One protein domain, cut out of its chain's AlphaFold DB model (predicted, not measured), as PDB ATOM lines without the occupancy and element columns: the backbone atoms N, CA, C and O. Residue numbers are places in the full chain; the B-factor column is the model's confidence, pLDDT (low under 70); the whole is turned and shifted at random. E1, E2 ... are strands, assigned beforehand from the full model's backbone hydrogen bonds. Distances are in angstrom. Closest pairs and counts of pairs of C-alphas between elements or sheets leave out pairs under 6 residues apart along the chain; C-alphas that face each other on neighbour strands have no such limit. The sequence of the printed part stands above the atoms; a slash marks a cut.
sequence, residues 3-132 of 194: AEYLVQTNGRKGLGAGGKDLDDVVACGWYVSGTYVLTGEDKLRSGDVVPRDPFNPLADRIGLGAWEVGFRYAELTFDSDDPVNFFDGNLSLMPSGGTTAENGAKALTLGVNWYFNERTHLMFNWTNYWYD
ATOM      1  N   ALA A   3      28.751  56.065  65.208       93.00
ATOM      2  CA  ALA A   3      29.862  57.007  65.234       93.00
ATOM      3  C   ALA A   3      29.926  57.691  66.602       93.00
ATOM      4  O   ALA A   3      28.885  57.919  67.218       93.00
ATOM      5  N   GLU A   4      31.131  58.003  67.067       91.69
ATOM      6  CA  GLU A   4      31.354  58.769  68.297       91.69
ATOM      7  C   GLU A   4      32.485  59.776  68.095       91.69
ATOM      8  O   GLU A   4      33.398  59.562  67.295       91.69
ATOM      9  N   TYR A   5      32.405  60.868  68.849       92.62
ATOM     10  CA  TYR A   5      33.382  61.946  68.889       92.62
ATOM     11  C   TYR A   5      33.675  62.278  70.355       92.62
ATOM     12  O   TYR A   5      32.755  62.376  71.167       92.62
ATOM     13  N   LEU A   6      34.953  62.414  70.694       91.00
ATOM     14  CA  LEU A   6      35.467  62.540  72.051       91.00
ATOM     15  C   LEU A   6      36.490  63.675  72.096       91.00
ATOM     16  O   LEU A   6      37.343  63.794  71.216       91.00
ATOM     17  N   VAL A   7      36.417  64.485  73.150       91.75
ATOM     18  CA  VAL A   7      37.422  65.500  73.482       91.75
ATOM     19  C   VAL A   7      37.780  65.326  74.946       91.75
ATOM     20  O   VAL A   7      36.892  65.246  75.794       91.75
ATOM     21  N   GLN A   8      39.070  65.276  75.239       88.12
ATOM     22  CA  GLN A   8      39.598  65.170  76.587       88.12
ATOM     23  C   GLN A   8      40.698  66.209  76.775       88.12
ATOM     24  O   GLN A   8      41.667  66.237  76.026       88.12
ATOM     25  N   THR A   9      40.563  67.032  77.807       87.62
ATOM     26  CA  THR A   9      41.579  68.011  78.202       87.62
ATOM     27  C   THR A   9      42.254  67.535  79.477       87.62
ATOM     28  O   THR A   9      41.576  67.115  80.416       87.62
ATOM     29  N   ASN A  10      43.583  67.593  79.521       85.19
ATOM     30  CA  ASN A  10      44.372  67.255  80.696       85.19
ATOM     31  C   ASN A  10      45.127  68.490  81.196       85.19
ATOM     32  O   ASN A  10      46.030  68.984  80.516       85.19
ATOM     33  N   GLY A  11      44.744  68.969  82.381       83.69
ATOM     34  CA  GLY A  11      45.371  70.119  83.023       83.69
ATOM     35  C   GLY A  11      46.690  69.756  83.697       83.69
ATOM     36  O   GLY A  11      46.740  68.839  84.516       83.69
ATOM     37  N   ARG A  12      47.761  70.497  83.395       80.50
ATOM     38  CA  ARG A  12      49.126  70.198  83.871       80.50
ATOM     39  C   ARG A  12      49.628  71.219  84.895       80.50
ATOM     40  O   ARG A  12      50.564  71.981  84.651       80.50
ATOM     41  N   LYS A  13      49.002  71.223  86.072       85.06
ATOM     42  CA  LYS A  13      49.307  72.171  87.157       85.06
ATOM     43  C   LYS A  13      50.559  71.781  87.940       85.06
ATOM     44  O   LYS A  13      50.668  70.649  88.398       85.06
ATOM     45  N   GLY A  14      51.503  72.712  88.074       79.38
ATOM     46  CA  GLY A  14      52.765  72.507  88.798       79.38
ATOM     47  C   GLY A  14      53.729  71.464  88.211       79.38
ATOM     48  O   GLY A  14      54.675  71.069  88.888       79.38
ATOM     49  N   LEU A  15      53.501  70.999  86.977       77.00
ATOM     50  CA  LEU A  15      54.297  69.938  86.344       77.00
ATOM     51  C   LEU A  15      55.532  70.464  85.578       77.00
ATOM     52  O   LEU A  15      56.310  69.672  85.051       77.00
ATOM     53  N   GLY A  16      55.710  71.786  85.484       68.06
ATOM     54  CA  GLY A  16      56.837  72.441  84.818       68.06
ATOM     55  C   GLY A  16      58.034  72.694  85.737       68.06
ATOM     56  O   GLY A  16      57.940  72.627  86.965       68.06
ATOM     57  N   ALA A  17      59.183  73.037  85.145       71.94
ATOM     58  CA  ALA A  17      60.399  73.349  85.897       71.94
ATOM     59  C   ALA A  17      60.155  74.475  86.919       71.94
ATOM     60  O   ALA A  17      59.679  75.559  86.572       71.94
ATOM     61  N   GLY A  18      60.482  74.210  88.187       78.81
ATOM     62  CA  GLY A  18      60.227  75.137  89.293       78.81
ATOM     63  C   GLY A  18      58.766  75.197  89.756       78.81
ATOM     64  O   GLY A  18      58.381  76.194  90.357       78.81
ATOM     65  N   GLY A  19      57.951  74.173  89.468       77.56
ATOM     66  CA  GLY A  19      56.543  74.119  89.881       77.56
ATOM     67  C   GLY A  19      55.629  75.020  89.050       77.56
ATOM     68  O   GLY A  19      54.562  75.415  89.512       77.56
ATOM     69  N   LYS A  20      56.055  75.378  87.835       78.69
ATOM     70  CA  LYS A  20      55.245  76.168  86.903       78.69
ATOM     71  C   LYS A  20      54.116  75.323  86.324       78.69
ATOM     72  O   LYS A  20      54.272  74.119  86.114       78.69
ATOM     73  N   ASP A  21      53.000  75.969  86.028       81.31
ATOM     74  CA  ASP A  21      51.949  75.365  85.219       81.31
ATOM     75  C   ASP A  21      52.448  75.187  83.784       81.31
ATOM     76  O   ASP A  21      53.069  76.089  83.220       81.31
ATOM     77  N   LEU A  22      52.181  74.015  83.214       77.31
ATOM     78  CA  LEU A  22      52.319  73.756  81.787       77.31
ATOM     79  C   LEU A  22      50.952  73.905  81.122       77.31
ATOM     80  O   LEU A  22      49.920  73.697  81.766       77.31
ATOM     81  N   ASP A  23      50.963  74.196  79.826       79.62
ATOM     82  CA  ASP A  23      49.739  74.278  79.037       79.62
ATOM     83  C   ASP A  23      48.973  72.956  79.030       79.62
ATOM     84  O   ASP A  23      49.547  71.873  79.166       79.62
ATOM     85  N   ASP A  24      47.660  73.027  78.870       81.38
ATOM     86  CA  ASP A  24      46.829  71.833  78.832       81.38
ATOM     87  C   ASP A  24      47.134  70.999  77.582       81.38
ATOM     88  O   ASP A  24      47.370  71.529  76.496       81.38
ATOM     89  N   VAL A  25      47.083  69.675  77.729       81.00
ATOM     90  CA  VAL A  25      47.118  68.762  76.579       81.00
ATOM     91  C   VAL A  25      45.688  68.408  76.213       81.00
ATOM     92  O   VAL A  25      44.927  67.936  77.062       81.00
ATOM     93  N   VAL A  26      45.322  68.607  74.951       84.62
ATOM     94  CA  VAL A  26      43.993  68.277  74.433       84.62
ATOM     95  C   VAL A  26      44.100  67.071  73.510       84.62
ATOM     96  O   VAL A  26      44.850  67.076  72.539       84.62
ATOM     97  N   ALA A  27      43.326  66.032  73.806       85.31
ATOM     98  CA  ALA A  27      43.121  64.880  72.947       85.31
ATOM     99  C   ALA A  27      41.741  64.976  72.288       85.31
ATOM    100  O   ALA A  27      40.721  65.097  72.966       85.31
ATOM    101  N   CYS A  28      41.703  64.893  70.965       90.56
ATOM    102  CA  CYS A  28      40.488  64.855  70.163       90.56
ATOM    103  C   CYS A  28      40.463  63.543  69.385       90.56
ATOM    104  O   CYS A  28      41.445  63.193  68.737       90.56
ATOM    105  N   GLY A  29      39.357  62.809  69.435       91.25
ATOM    106  CA  GLY A  29      39.244  61.529  68.751       91.25
ATOM    107  C   GLY A  29      37.848  61.271  68.220       91.25
ATOM    108  O   GLY A  29      36.853  61.687  68.809       91.25
ATOM    109  N   TRP A  30      37.759  60.568  67.101       93.62
ATOM    110  CA  TRP A  30      36.488  60.137  66.540       93.62
ATOM    111  C   TRP A  30      36.609  58.763  65.907       93.62
ATOM    112  O   TRP A  30      37.689  58.337  65.500       93.62
ATOM    113  N   TYR A  31      35.485  58.060  65.815       93.94
ATOM    114  CA  TYR A  31      35.412  56.861  64.998       93.94
ATOM    115  C   TYR A  31      34.049  56.701  64.349       93.94
ATOM    116  O   TYR A  31      33.029  57.168  64.854       93.94
ATOM    117  N   VAL A  32      34.047  55.962  63.248       95.25
ATOM    118  CA  VAL A  32      32.851  55.434  62.600       95.25
ATOM    119  C   VAL A  32      32.997  53.926  62.466       95.25
ATOM    120  O   VAL A  32      34.078  53.422  62.156       95.25
ATOM    121  N   SER A  33      31.921  53.193  62.726       93.69
ATOM    122  CA  SER A  33      31.877  51.748  62.553       93.69
ATOM    123  C   SER A  33      30.570  51.272  61.935       93.69
ATOM    124  O   SER A  33      29.485  51.842  62.114       93.69
ATOM    125  N   GLY A  34      30.677  50.178  61.200       91.19
ATOM    126  CA  GLY A  34      29.555  49.507  60.574       91.19
ATOM    127  C   GLY A  34      29.779  48.010  60.578       91.19
ATOM    128  O   GLY A  34      30.912  47.549  60.480       91.19
ATOM    129  N   THR A  35      28.688  47.264  60.692       90.69
ATOM    130  CA  THR A  35      28.688  45.833  60.412       90.69
ATOM    131  C   THR A  35      27.554  45.511  59.455       90.69
ATOM    132  O   THR A  35      26.558  46.242  59.401       90.69
ATOM    133  N   TYR A  36      27.744  44.464  58.666       88.50
ATOM    134  CA  TYR A  36      26.793  44.006  57.671       88.50
ATOM    135  C   TYR A  36      26.816  42.479  57.604       88.50
ATOM    136  O   TYR A  36      27.884  41.880  57.485       88.50
ATOM    137  N   VAL A  37      25.639  41.859  57.679       89.06
ATOM    138  CA  VAL A  37      25.480  40.405  57.572       89.06
ATOM    139  C   VAL A  37      25.300  40.051  56.096       89.06
ATOM    140  O   VAL A  37      24.290  40.399  55.488       89.06
ATOM    141  N   LEU A  38      26.293  39.386  55.506       84.81
ATOM    142  CA  LEU A  38      26.311  39.014  54.086       84.81
ATOM    143  C   LEU A  38      25.249  37.964  53.748       84.81
ATOM    144  O   LEU A  38      24.686  37.982  52.658       84.81
ATOM    145  N   THR A  39      24.966  37.074  54.694       80.38
ATOM    146  CA  THR A  39      23.997  35.974  54.588       80.38
ATOM    147  C   THR A  39      22.544  36.422  54.781       80.38
ATOM    148  O   THR A  39      21.625  35.626  54.609       80.38
ATOM    149  N   GLY A  40      22.312  37.711  55.066       75.44
ATOM    150  CA  GLY A  40      20.971  38.297  55.137       75.44
ATOM    151  C   GLY A  40      20.161  37.891  56.370       75.44
ATOM    152  O   GLY A  40      18.935  37.996  56.351       75.44
ATOM    153  N   GLU A  41      20.815  37.405  57.427       78.31
ATOM    154  CA  GLU A  41      20.148  37.160  58.705       78.31
ATOM    155  C   GLU A  41      19.878  38.456  59.467       78.31
ATOM    156  O   GLU A  41      20.626  39.437  59.385       78.31
ATOM    157  N   ASP A  42      18.796  38.438  60.243       72.38
ATOM    158  CA  ASP A  42      18.406  39.562  61.077       72.38
ATOM    159  C   ASP A  42      19.318  39.643  62.299       72.38
ATOM    160  O   ASP A  42      19.327  38.772  63.171       72.38
ATOM    161  N   LYS A  43      20.075  40.735  62.386       67.44
ATOM    162  CA  LYS A  43      20.852  41.045  63.580       67.44
ATOM    163  C   LYS A  43      19.940  41.681  64.627       67.44
ATOM    164  O   LYS A  43      19.498  42.822  64.470       67.44
ATOM    165  N   LEU A  44      19.685  40.961  65.719       67.81
ATOM    166  CA  LEU A  44      18.975  41.514  66.871       67.81
ATOM    167  C   LEU A  44      19.774  42.684  67.464       67.81
ATOM    168  O   LEU A  44      21.001  42.655  67.549       67.81
ATOM    169  N   ARG A  45      19.077  43.733  67.922       58.66
ATOM    170  CA  ARG A  45      19.714  44.950  68.469       58.66
ATOM    171  C   ARG A  45      20.585  44.684  69.710       58.66
ATOM    172  O   ARG A  45      21.458  45.492  70.022       58.66
ATOM    173  N   SER A  46      20.363  43.564  70.396       59.53
ATOM    174  CA  SER A  46      21.142  43.109  71.556       59.53
ATOM    175  C   SER A  46      21.310  41.585  71.577       59.53
ATOM    176  O   SER A  46      21.220  40.977  72.637       59.53
ATOM    177  N   GLY A  47      21.511  40.963  70.414       64.12
ATOM    178  CA  GLY A  47      21.708  39.516  70.318       64.12
ATOM    179  C   GLY A  47      22.681  39.131  69.212       64.12
ATOM    180  O   GLY A  47      22.997  39.946  68.340       64.12
ATOM    181  N   ASP A  48      23.142  37.887  69.275       67.56
ATOM    182  CA  ASP A  48      24.011  37.302  68.261       67.56
ATOM    183  C   ASP A  48      23.246  37.041  66.960       67.56
ATOM    184  O   ASP A  48      22.016  36.926  66.938       67.56
ATOM    185  N   VAL A  49      23.989  36.971  65.856       72.81
ATOM    186  CA  VAL A  49      23.429  36.545  64.573       72.81
ATOM    187  C   VAL A  49      23.166  35.044  64.661       72.81
ATOM    188  O   VAL A  49      24.088  34.263  64.884       72.81
ATOM    189  N   VAL A  50      21.906  34.647  64.492       75.19
ATOM    190  CA  VAL A  50      21.486  33.242  64.483       75.19
ATOM    191  C   VAL A  50      21.485  32.741  63.039       75.19
ATOM    192  O   VAL A  50      20.689  33.250  62.243       75.19
ATOM    193  N   PRO A  51      22.347  31.770  62.677       73.62
ATOM    194  CA  PRO A  51      22.390  31.273  61.312       73.62
ATOM    195  C   PRO A  51      21.086  30.584  60.902       73.62
ATOM    196  O   PRO A  51      20.619  29.703  61.625       73.62
ATOM    197  N   ARG A  52      20.523  30.916  59.728       72.38
ATOM    198  CA  ARG A  52      19.352  30.184  59.187       72.38
ATOM    199  C   ARG A  52      19.717  28.755  58.786       72.38
ATOM    200  O   ARG A  52      18.941  27.838  59.037       72.38
ATOM    201  N   ASP A  53      20.913  28.589  58.222       76.31
ATOM    202  CA  ASP A  53      21.492  27.305  57.825       76.31
ATOM    203  C   ASP A  53      22.832  27.086  58.561       76.31
ATOM    204  O   ASP A  53      23.894  27.477  58.055       76.31
ATOM    205  N   PRO A  54      22.816  26.486  59.770       74.19
ATOM    206  CA  PRO A  54      24.024  26.238  60.550       74.19
ATOM    207  C   PRO A  54      25.021  25.339  59.812       74.19
ATOM    208  O   PRO A  54      24.644  24.388  59.122       74.19
ATOM    209  N   PHE A  55      26.312  25.595  60.018       74.56
ATOM    210  CA  PHE A  55      27.372  24.710  59.558       74.56
ATOM    211  C   PHE A  55      27.347  23.410  60.362       74.56
ATOM    212  O   PHE A  55      27.799  23.348  61.508       74.56
ATOM    213  N   ASN A  56      26.803  22.363  59.747       70.25
ATOM    214  CA  ASN A  56      26.809  21.011  60.280       70.25
ATOM    215  C   ASN A  56      27.388  20.043  59.234       70.25
ATOM    216  O   ASN A  56      26.679  19.660  58.304       70.25
ATOM    217  N   PRO A  57      28.658  19.622  59.377       63.31
ATOM    218  CA  PRO A  57      29.294  18.702  58.436       63.31
ATOM    219  C   PRO A  57      28.751  17.262  58.520       63.31
ATOM    220  O   PRO A  57      29.137  16.431  57.706       63.31
ATOM    221  N   LEU A  58      27.880  16.957  59.493       65.88
ATOM    222  CA  LEU A  58      27.268  15.638  59.711       65.88
ATOM    223  C   LEU A  58      25.789  15.578  59.285       65.88
ATOM    224  O   LEU A  58      25.160  14.533  59.436       65.88
ATOM    225  N   ALA A  59      25.214  16.684  58.805       62.81
ATOM    226  CA  ALA A  59      23.832  16.731  58.332       62.81
ATOM    227  C   ALA A  59      23.739  16.452  56.823       62.81
ATOM    228  O   ALA A  59      24.656  16.772  56.069       62.81
ATOM    229  N   ASP A  60      22.582  15.954  56.372       62.69
ATOM    230  CA  ASP A  60      22.284  15.712  54.946       62.69
ATOM    231  C   ASP A  60      22.388  16.980  54.073       62.69
ATOM    232  O   ASP A  60      22.504  16.896  52.850       62.69
ATOM    233  N   ARG A  61      22.357  18.173  54.686       59.19
ATOM    234  CA  ARG A  61      22.701  19.451  54.048       59.19
ATOM    235  C   ARG A  61      23.717  20.211  54.888       59.19
ATOM    236  O   ARG A  61      23.477  20.485  56.061       59.19
ATOM    237  N   ILE A  62      24.812  20.609  54.246       67.56
ATOM    238  CA  ILE A  62      25.845  21.457  54.838       67.56
ATOM    239  C   ILE A  62      25.423  22.920  54.652       67.56
ATOM    240  O   ILE A  62      25.442  23.431  53.532       67.56
ATOM    241  N   GLY A  63      25.031  23.591  55.738       71.06
ATOM    242  CA  GLY A  63      24.873  25.046  55.759       71.06
ATOM    243  C   GLY A  63      26.235  25.744  55.772       71.06
ATOM    244  O   GLY A  63      27.191  25.222  56.337       71.06
ATOM    245  N   LEU A  64      26.357  26.917  55.149       75.56
ATOM    246  CA  LEU A  64      27.612  27.689  55.148       75.56
ATOM    247  C   LEU A  64      27.809  28.514  56.436       75.56
ATOM    248  O   LEU A  64      28.847  29.162  56.579       75.56
ATOM    249  N   GLY A  65      26.847  28.482  57.368       83.25
ATOM    250  CA  GLY A  65      26.807  29.368  58.532       83.25
ATOM    251  C   GLY A  65      26.490  30.821  58.158       83.25
ATOM    252  O   GLY A  65      26.273  31.139  56.988       83.25
ATOM    253  N   ALA A  66      26.492  31.711  59.153       86.44
ATOM    254  CA  ALA A  66      26.280  33.143  58.950       86.44
ATOM    255  C   ALA A  66      27.605  33.886  58.792       86.44
ATOM    256  O   ALA A  66      28.548  33.644  59.547       86.44
ATOM    257  N   TRP A  67      27.658  34.841  57.869       87.44
ATOM    258  CA  TRP A  67      28.837  35.679  57.654       87.44
ATOM    259  C   TRP A  67      28.503  37.135  57.930       87.44
ATOM    260  O   TRP A  67      27.662  37.734  57.263       87.44
ATOM    261  N   GLU A  68      29.207  37.733  58.882       90.19
ATOM    262  CA  GLU A  68      29.130  39.156  59.175       90.19
ATOM    263  C   GLU A  68      30.485  39.802  58.921       90.19
ATOM    264  O   GLU A  68      31.519  39.319  59.368       90.19
ATOM    265  N   VAL A  69      30.480  40.927  58.219       92.81
ATOM    266  CA  VAL A  69      31.670  41.753  58.037       92.81
ATOM    267  C   VAL A  69      31.523  43.038  58.826       92.81
ATOM    268  O   VAL A  69      30.435  43.603  58.947       92.81
ATOM    269  N   GLY A  70      32.633  43.509  59.373       93.62
ATOM    270  CA  GLY A  70      32.718  44.726  60.152       93.62
ATOM    271  C   GLY A  70      33.831  45.619  59.643       93.62
ATOM    272  O   GLY A  70      34.869  45.153  59.180       93.62
ATOM    273  N   PHE A  71      33.632  46.923  59.763       94.94
ATOM    274  CA  PHE A  71      34.707  47.885  59.606       94.94
ATOM    275  C   PHE A  71      34.626  48.949  60.694       94.94
ATOM    276  O   PHE A  71      33.547  49.294  61.192       94.94
ATOM    277  N   ARG A  72      35.783  49.501  61.041       95.94
ATOM    278  CA  ARG A  72      35.908  50.673  61.896       95.94
ATOM    279  C   ARG A  72      37.064  51.528  61.416       95.94
ATOM    280  O   ARG A  72      38.170  51.029  61.261       95.94
ATOM    281  N   TYR A  73      36.808  52.816  61.233       94.75
ATOM    282  CA  TYR A  73      37.853  53.810  61.021       94.75
ATOM    283  C   TYR A  73      37.861  54.766  62.208       94.75
ATOM    284  O   TYR A  73      36.802  55.256  62.609       94.75
ATOM    285  N   ALA A  74      39.034  54.990  62.789       93.81
ATOM    286  CA  ALA A  74      39.228  55.852  63.943       93.81
ATOM    287  C   ALA A  74      40.415  56.791  63.728       93.81
ATOM    288  O   ALA A  74      41.419  56.414  63.126       93.81
ATOM    289  N   GLU A  75      40.306  58.000  64.259       92.19
ATOM    290  CA  GLU A  75      41.377  58.989  64.285       92.19
ATOM    291  C   GLU A  75      41.458  59.593  65.683       92.19
ATOM    292  O   GLU A  75      40.436  59.879  66.309       92.19
ATOM    293  N   LEU A  76      42.680  59.760  66.169       90.12
ATOM    294  CA  LEU A  76      43.010  60.349  67.456       90.12
ATOM    295  C   LEU A  76      44.138  61.351  67.241       90.12
ATOM    296  O   LEU A  76      45.146  61.020  66.626       90.12
ATOM    297  N   THR A  77      43.972  62.562  67.749       85.56
ATOM    298  CA  THR A  77      44.938  63.655  67.643       85.56
ATOM    299  C   THR A  77      45.176  64.264  69.014       85.56
ATOM    300  O   THR A  77      44.229  64.451  69.777       85.56
ATOM    301  N   PHE A  78      46.421  64.613  69.294       82.25
ATOM    302  CA  PHE A  78      46.883  65.283  70.499       82.25
ATOM    303  C   PHE A  78      47.490  66.626  70.114       82.25
ATOM    304  O   PHE A  78      48.225  66.695  69.129       82.25
ATOM    305  N   ASP A  79      47.188  67.661  70.889       78.25
ATOM    306  CA  ASP A  79      47.659  69.029  70.672       78.25
ATOM    307  C   ASP A  79      47.961  69.717  72.023       78.25
ATOM    308  O   ASP A  79      47.384  69.355  73.055       78.25
ATOM    309  N   SER A  80      48.885  70.679  72.018       73.44
ATOM    310  CA  SER A  80      49.324  71.479  73.170       73.44
ATOM    311  C   SER A  80      49.839  72.836  72.684       73.44
ATOM    312  O   SER A  80      50.677  72.881  71.786       73.44
ATOM    313  N   ASP A  81      49.395  73.930  73.314       66.06
ATOM    314  CA  ASP A  81      49.761  75.302  72.914       66.06
ATOM    315  C   ASP A  81      51.264  75.616  73.145       66.06
ATOM    316  O   ASP A  81      51.862  76.328  72.336       66.06
ATOM    317  N   ASP A  82      51.896  75.019  74.165       66.94
ATOM    318  CA  ASP A  82      53.354  75.022  74.378       66.94
ATOM    319  C   ASP A  82      53.908  73.580  74.371       66.94
ATOM    320  O   ASP A  82      53.947  72.895  75.407       66.94
ATOM    321  N   PRO A  83      54.250  73.035  73.189       62.91
ATOM    322  CA  PRO A  83      54.708  71.662  73.078       62.91
ATOM    323  C   PRO A  83      56.120  71.522  73.649       62.91
ATOM    324  O   PRO A  83      57.105  71.975  73.070       62.91
ATOM    325  N   VAL A  84      56.241  70.809  74.769       58.47
ATOM    326  CA  VAL A  84      57.549  70.485  75.345       58.47
ATOM    327  C   VAL A  84      58.260  69.483  74.439       58.47
ATOM    328  O   VAL A  84      57.807  68.348  74.247       58.47
ATOM    329  N   ASN A  85      59.385  69.910  73.874       56.56
ATOM    330  CA  ASN A  85      60.246  69.075  73.057       56.56
ATOM    331  C   ASN A  85      61.392  68.539  73.920       56.56
ATOM    332  O   ASN A  85      62.385  69.221  74.160       56.56
ATOM    333  N   PHE A  86      61.254  67.304  74.405       55.00
ATOM    334  CA  PHE A  86      62.269  66.672  75.257       55.00
ATOM    335  C   PHE A  86      63.598  66.400  74.517       55.00
ATOM    336  O   PHE A  86      64.586  66.048  75.161       55.00
ATOM    337  N   PHE A  87      63.645  66.610  73.191       52.25
ATOM    338  CA  PHE A  87      64.832  66.430  72.350       52.25
ATOM    339  C   PHE A  87      65.608  67.723  72.040       52.25
ATOM    340  O   PHE A  87      66.741  67.625  71.578       52.25
ATOM    341  N   ASP A  88      65.071  68.918  72.317       46.69
ATOM    342  CA  ASP A  88      65.682  70.195  71.883       46.69
ATOM    343  C   ASP A  88      66.716  70.770  72.882       46.69
ATOM    344  O   ASP A  88      66.844  71.977  73.069       46.69
ATOM    345  N   GLY A  89      67.498  69.889  73.531       42.00
ATOM    346  CA  GLY A  89      68.855  70.271  73.956       42.00
ATOM    347  C   GLY A  89      69.254  70.252  75.441       42.00
ATOM    348  O   GLY A  89      70.290  70.833  75.751       42.00
ATOM    349  N   ASN A  90      68.546  69.595  76.377       42.81
ATOM    350  CA  ASN A  90      69.110  69.394  77.741       42.81
ATOM    351  C   ASN A  90      68.638  68.140  78.517       42.81
ATOM    352  O   ASN A  90      68.980  67.959  79.681       42.81
ATOM    353  N   LEU A  91      67.860  67.243  77.906       46.56
ATOM    354  CA  LEU A  91      67.323  66.037  78.568       46.56
ATOM    355  C   LEU A  91      67.686  64.742  77.822       46.56
ATOM    356  O   LEU A  91      66.914  63.791  77.762       46.56
ATOM    357  N   SER A  92      68.926  64.679  77.321       43.81
ATOM    358  CA  SER A  92      69.520  63.545  76.578       43.81
ATOM    359  C   SER A  92      69.576  62.203  77.349       43.81
ATOM    360  O   SER A  92      70.058  61.201  76.833       43.81
ATOM    361  N   LEU A  93      69.104  62.156  78.600       45.97
ATOM    362  CA  LEU A  93      69.216  60.996  79.492       45.97
ATOM    363  C   LEU A  93      67.886  60.281  79.775       45.97
ATOM    364  O   LEU A  93      67.882  59.333  80.556       45.97
ATOM    365  N   MET A  94      66.765  60.689  79.166       41.84
ATOM    366  CA  MET A  94      65.488  59.975  79.318       41.84
ATOM    367  C   MET A  94      65.225  59.037  78.129       41.84
ATOM    368  O   MET A  94      64.914  59.523  77.042       41.84
ATOM    369  N   PRO A  95      65.261  57.698  78.315       38.78
ATOM    370  CA  PRO A  95      65.122  56.716  77.231       38.78
ATOM    371  C   PRO A  95      63.721  56.631  76.590       38.78
ATOM    372  O   PRO A  95      63.464  55.710  75.819       38.78
ATOM    373  N   SER A  96      62.799  57.540  76.923       41.91
ATOM    374  CA  SER A  96      61.386  57.482  76.517       41.91
ATOM    375  C   SER A  96      60.698  58.851  76.367       41.91
ATOM    376  O   SER A  96      59.471  58.912  76.286       41.91
ATOM    377  N   GLY A  97      61.444  59.963  76.356       42.22
ATOM    378  CA  GLY A  97      60.859  61.309  76.309       42.22
ATOM    379  C   GLY A  97      60.281  61.654  74.934       42.22
ATOM    380  O   GLY A  97      61.018  62.087  74.062       42.22
ATOM    381  N   GLY A  98      58.977  61.469  74.722       50.28
ATOM    382  CA  GLY A  98      58.282  61.885  73.495       50.28
ATOM    383  C   GLY A  98      57.911  63.370  73.507       50.28
ATOM    384  O   GLY A  98      57.636  63.926  74.564       50.28
ATOM    385  N   THR A  99      57.872  64.030  72.349       53.44
ATOM    386  CA  THR A  99      57.437  65.434  72.250       53.44
ATOM    387  C   THR A  99      55.959  65.577  72.625       53.44
ATOM    388  O   THR A  99      55.134  64.770  72.210       53.44
ATOM    389  N   THR A 100      55.590  66.632  73.366       55.47
ATOM    390  CA  THR A 100      54.167  67.032  73.521       55.47
ATOM    391  C   THR A 100      53.672  67.812  72.289       55.47
ATOM    392  O   THR A 100      52.688  68.537  72.355       55.47
ATOM    393  N   ALA A 101      54.388  67.717  71.166       59.41
ATOM    394  CA  ALA A 101      53.995  68.335  69.906       59.41
ATOM    395  C   ALA A 101      52.762  67.644  69.318       59.41
ATOM    396  O   ALA A 101      52.459  66.507  69.685       59.41
ATOM    397  N   GLU A 102      52.094  68.332  68.385       64.81
ATOM    398  CA  GLU A 102      50.976  67.783  67.615       64.81
ATOM    399  C   GLU A 102      51.307  66.359  67.139       64.81
ATOM    400  O   GLU A 102      52.260  66.138  66.387       64.81
ATOM    401  N   ASN A 103      50.532  65.379  67.601       73.25
ATOM    402  CA  ASN A 103      50.716  63.978  67.238       73.25
ATOM    403  C   ASN A 103      49.359  63.327  66.988       73.25
ATOM    404  O   ASN A 103      48.341  63.740  67.538       73.25
ATOM    405  N   GLY A 104      49.326  62.299  66.154       79.12
ATOM    406  CA  GLY A 104      48.090  61.652  65.764       79.12
ATOM    407  C   GLY A 104      48.282  60.190  65.415       79.12
ATOM    408  O   GLY A 104      49.348  59.768  64.967       79.12
ATOM    409  N   ALA A 105      47.221  59.423  65.626       86.25
ATOM    410  CA  ALA A 105      47.114  58.038  65.225       86.25
ATOM    411  C   ALA A 105      45.793  57.823  64.486       86.25
ATOM    412  O   ALA A 105      44.733  58.288  64.906       86.25
ATOM    413  N   LYS A 106      45.857  57.087  63.383       89.88
ATOM    414  CA  LYS A 106      44.698  56.628  62.620       89.88
ATOM    415  C   LYS A 106      44.681  55.116  62.642       89.88
ATOM    416  O   LYS A 106      45.737  54.495  62.566       89.88
ATOM    417  N   ALA A 107      43.497  54.533  62.716       91.69
ATOM    418  CA  ALA A 107      43.317  53.094  62.713       91.69
ATOM    419  C   ALA A 107      42.196  52.700  61.754       91.69
ATOM    420  O   ALA A 107      41.093  53.245  61.823       91.69
ATOM    421  N   LEU A 108      42.470  51.727  60.890       94.69
ATOM    422  CA  LEU A 108      41.460  51.022  60.113       94.69
ATOM    423  C   LEU A 108      41.408  49.576  60.595       94.69
ATOM    424  O   LEU A 108      42.380  48.842  60.449       94.69
ATOM    425  N   THR A 109      40.263  49.169  61.122       95.00
ATOM    426  CA  THR A 109      39.974  47.783  61.483       95.00
ATOM    427  C   THR A 109      38.960  47.217  60.506       95.00
ATOM    428  O   THR A 109      37.899  47.806  60.296       95.00
ATOM    429  N   LEU A 110      39.274  46.062  59.936       95.25
ATOM    430  CA  LEU A 110      38.371  45.233  59.151       95.25
ATOM    431  C   LEU A 110      38.185  43.913  59.894       95.25
ATOM    432  O   LEU A 110      39.158  43.332  60.368       95.25
ATOM    433  N   GLY A 111      36.946  43.453  60.007       93.50
ATOM    434  CA  GLY A 111      36.591  42.248  60.744       93.50
ATOM    435  C   GLY A 111      35.682  41.338  59.935       93.50
ATOM    436  O   GLY A 111      34.855  41.815  59.158       93.50
ATOM    437  N   VAL A 112      35.821  40.034  60.134       93.00
ATOM    438  CA  VAL A 112      34.913  39.013  59.618       93.00
ATOM    439  C   VAL A 112      34.545  38.088  60.767       93.00
ATOM    440  O   VAL A 112      35.423  37.503  61.398       93.00
ATOM    441  N   ASN A 113      33.250  37.946  61.016       91.56
ATOM    442  CA  ASN A 113      32.695  36.989  61.955       91.56
ATOM    443  C   ASN A 113      31.980  35.895  61.166       91.56
ATOM    444  O   ASN A 113      31.093  36.182  60.358       91.56
ATOM    445  N   TRP A 114      32.360  34.650  61.414       89.25
ATOM    446  CA  TRP A 114      31.731  33.476  60.831       89.25
ATOM    447  C   TRP A 114      31.048  32.670  61.930       89.25
ATOM    448  O   TRP A 114      31.710  32.072  62.777       89.25
ATOM    449  N   TYR A 115      29.720  32.662  61.933       87.44
ATOM    450  CA  TYR A 115      28.925  31.920  62.902       87.44
ATOM    451  C   TYR A 115      28.597  30.542  62.338       87.44
ATOM    452  O   TYR A 115      27.829  30.406  61.384       87.44
ATOM    453  N   PHE A 116      29.169  29.503  62.941       82.06
ATOM    454  CA  PHE A 116      28.872  28.124  62.563       82.06
ATOM    455  C   PHE A 116      27.491  27.697  63.055       82.06
ATOM    456  O   PHE A 116      26.760  27.001  62.362       82.06
ATOM    457  N   ASN A 117      27.139  28.107  64.269       75.19
ATOM    458  CA  ASN A 117      25.879  27.813  64.939       75.19
ATOM    459  C   ASN A 117      25.604  28.920  65.976       75.19
ATOM    460  O   ASN A 117      26.424  29.817  66.155       75.19
ATOM    461  N   GLU A 118      24.485  28.842  66.696       77.81
ATOM    462  CA  GLU A 118      24.097  29.838  67.713       77.81
ATOM    463  C   GLU A 118      25.078  29.979  68.891       77.81
ATOM    464  O   GLU A 118      24.985  30.931  69.657       77.81
ATOM    465  N   ARG A 119      25.991  29.021  69.088       79.94
ATOM    466  CA  ARG A 119      26.870  28.960  70.270       79.94
ATOM    467  C   ARG A 119      28.328  29.253  69.958       79.94
ATOM    468  O   ARG A 119      29.076  29.645  70.847       79.94
ATOM    469  N   THR A 120      28.749  29.006  68.725       83.25
ATOM    470  CA  THR A 120      30.146  29.084  68.305       83.25
ATOM    471  C   THR A 120      30.266  29.909  67.041       83.25
ATOM    472  O   THR A 120      29.597  29.648  66.037       83.25
ATOM    473  N   HIS A 121      31.179  30.865  67.088       86.88
ATOM    474  CA  HIS A 121      31.565  31.677  65.953       86.88
ATOM    475  C   HIS A 121      33.077  31.902  65.974       86.88
ATOM    476  O   HIS A 121      33.711  31.850  67.028       86.88
ATOM    477  N   LEU A 122      33.654  32.136  64.801       90.00
ATOM    478  CA  LEU A 122      35.026  32.597  64.643       90.00
ATOM    479  C   LEU A 122      35.028  34.078  64.318       90.00
ATOM    480  O   LEU A 122      34.192  34.550  63.553       90.00
ATOM    481  N   MET A 123      36.003  34.791  64.869       92.62
ATOM    482  CA  MET A 123      36.227  36.202  64.583       92.62
ATOM    483  C   MET A 123      37.642  36.375  64.056       92.62
ATOM    484  O   MET A 123      38.608  35.944  64.685       92.62
ATOM    485  N   PHE A 124      37.762  37.041  62.919       95.00
ATOM    486  CA  PHE A 124      39.033  37.479  62.372       95.00
ATOM    487  C   PHE A 124      39.024  38.997  62.273       95.00
ATOM    488  O   PHE A 124      38.141  39.564  61.639       95.00
ATOM    489  N   ASN A 125      40.014  39.656  62.875       93.00
ATOM    490  CA  ASN A 125      40.169  41.104  62.805       93.00
ATOM    491  C   ASN A 125      41.555  41.453  62.274       93.00
ATOM    492  O   ASN A 125      42.572  41.037  62.823       93.00
ATOM    493  N   TRP A 126      41.585  42.283  61.240       93.94
ATOM    494  CA  TRP A 126      42.785  42.915  60.725       93.94
ATOM    495  C   TRP A 126      42.743  44.398  61.068       93.94
ATOM    496  O   TRP A 126      41.768  45.080  60.755       93.94
ATOM    497  N   THR A 127      43.789  44.907  61.716       92.38
ATOM    498  CA  THR A 127      43.892  46.335  62.030       92.38
ATOM    499  C   THR A 127      45.187  46.908  61.490       92.38
ATOM    500  O   THR A 127      46.259  46.345  61.698       92.38
ATOM    501  N   ASN A 128      45.080  48.057  60.833       89.12
ATOM    502  CA  ASN A 128      46.212  48.844  60.388       89.12
ATOM    503  C   ASN A 128      46.229  50.200  61.086       89.12
ATOM    504  O   ASN A 128      45.188  50.844  61.219       89.12
ATOM    505  N   TYR A 129      47.419  50.602  61.522       85.44
ATOM    506  CA  TYR A 129      47.648  51.861  62.213       85.44
ATOM    507  C   TYR A 129      48.591  52.746  61.405       85.44
ATOM    508  O   TYR A 129      49.630  52.286  60.931       85.44
ATOM    509  N   TRP A 130      48.260  54.031  61.326       84.50
ATOM    510  CA  TRP A 130      49.136  55.080  60.818       84.50
ATOM    511  C   TRP A 130      49.407  56.084  61.928       84.50
ATOM    512  O   TRP A 130      48.494  56.444  62.668       84.50
ATOM    513  N   TYR A 131      50.645  56.553  62.013       80.81
ATOM    514  CA  TYR A 131      51.084  57.495  63.036       80.81
ATOM    515  C   TYR A 131      51.693  58.723  62.370       80.81
ATOM    516  O   TYR A 131      52.482  58.582  61.436       80.81
ATOM    517  N   ASP A 132      51.344  59.910  62.862       73.50
ATOM    518  CA  ASP A 132      51.910  61.172  62.374       73.50
ATOM    519  C   ASP A 132      53.391  61.305  62.806       73.50
ATOM    520  O   ASP A 132      54.194  61.906  62.093       73.50
TER     521      ASP A 132
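Overview. This is residues 3 to 132 of the 194 residues of an uncharacterized protein of bacterium (UniProt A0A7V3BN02). One long sheet of five strands, twisted and curled into an open trough, makes the body; its edge strands E1 and E5 stay apart, so it is not closed into a barrel. Loops run on beyond both ends of this sheet: residues 13 to 21 and 81 to 102 at one end, residues 38 to 65 at the other. The printed part has 130 residues with no named helix and five named strands, E1 to E5, side by side in chain order and antiparallel throughout; the class is all strand, with 65 residues in the strands. The whole is extended, with a radius of gyration of the C-alphas of 23.5 A, and a rod spanning 78 by 29 by 21 A.

Arrangement. Begin with E1, residues 3 to 12, and E2, residues 22 to 37: they form an antiparallel hairpin at 163 degrees. Look there for N 6 and O 29, 2.8 A apart and within hydrogen-bond range; C-alphas 3 and 32 face each other at 4.3 A. Next comes E3, residues 66 to 80, a hairpin with E2 at 167 degrees; N 30 and O 75 are within range at 2.9 A. E4, residues 103 to 115, forms a hairpin with E3 at 169 degrees, with N 72 and O 109 within range at 2.8 A. Last is E5, residues 121 to 131, a hairpin with E4 at 166 degrees; N 110 and O 126 are within range at 2.8 A. The five strands form a meander, each the antiparallel neighbour of the one before. E1 and E5 are the edge strands, and E1 is apart from E4 and E5, as E2 is from E5. From edge to edge the strands' lines turn by 50 degrees and the way across the sheet by 62 degrees.

Along the chain. Find C-alpha 3 at (29.862, 57.007, 65.234); from there E1 runs 29.9 A to C-alpha 12. E2, the longest strand with 16 residues, begins at C-alpha 22 at (52.319, 73.756, 81.787) and covers 49.2 A. E3 covers 46.9 A and E4 39.0 A. E5 runs 32.5 A to C-alpha 131 at (51.084, 57.495, 63.036).

Size, cuts and confidence. The two C-alphas farthest apart, those of Gly 18 and Asp 60, are 78.4 A apart. The printed part has no cut. The links E2 to E3, 28 residues, and E3 to E4, 22 residues, are long; E1 to E2 is short and E4 to E5 tight. The mean pLDDT of the printed part is 77.3; look for values under 70 at residue 16 and residues 43 to 48, 57 to 62 and 81 to 102.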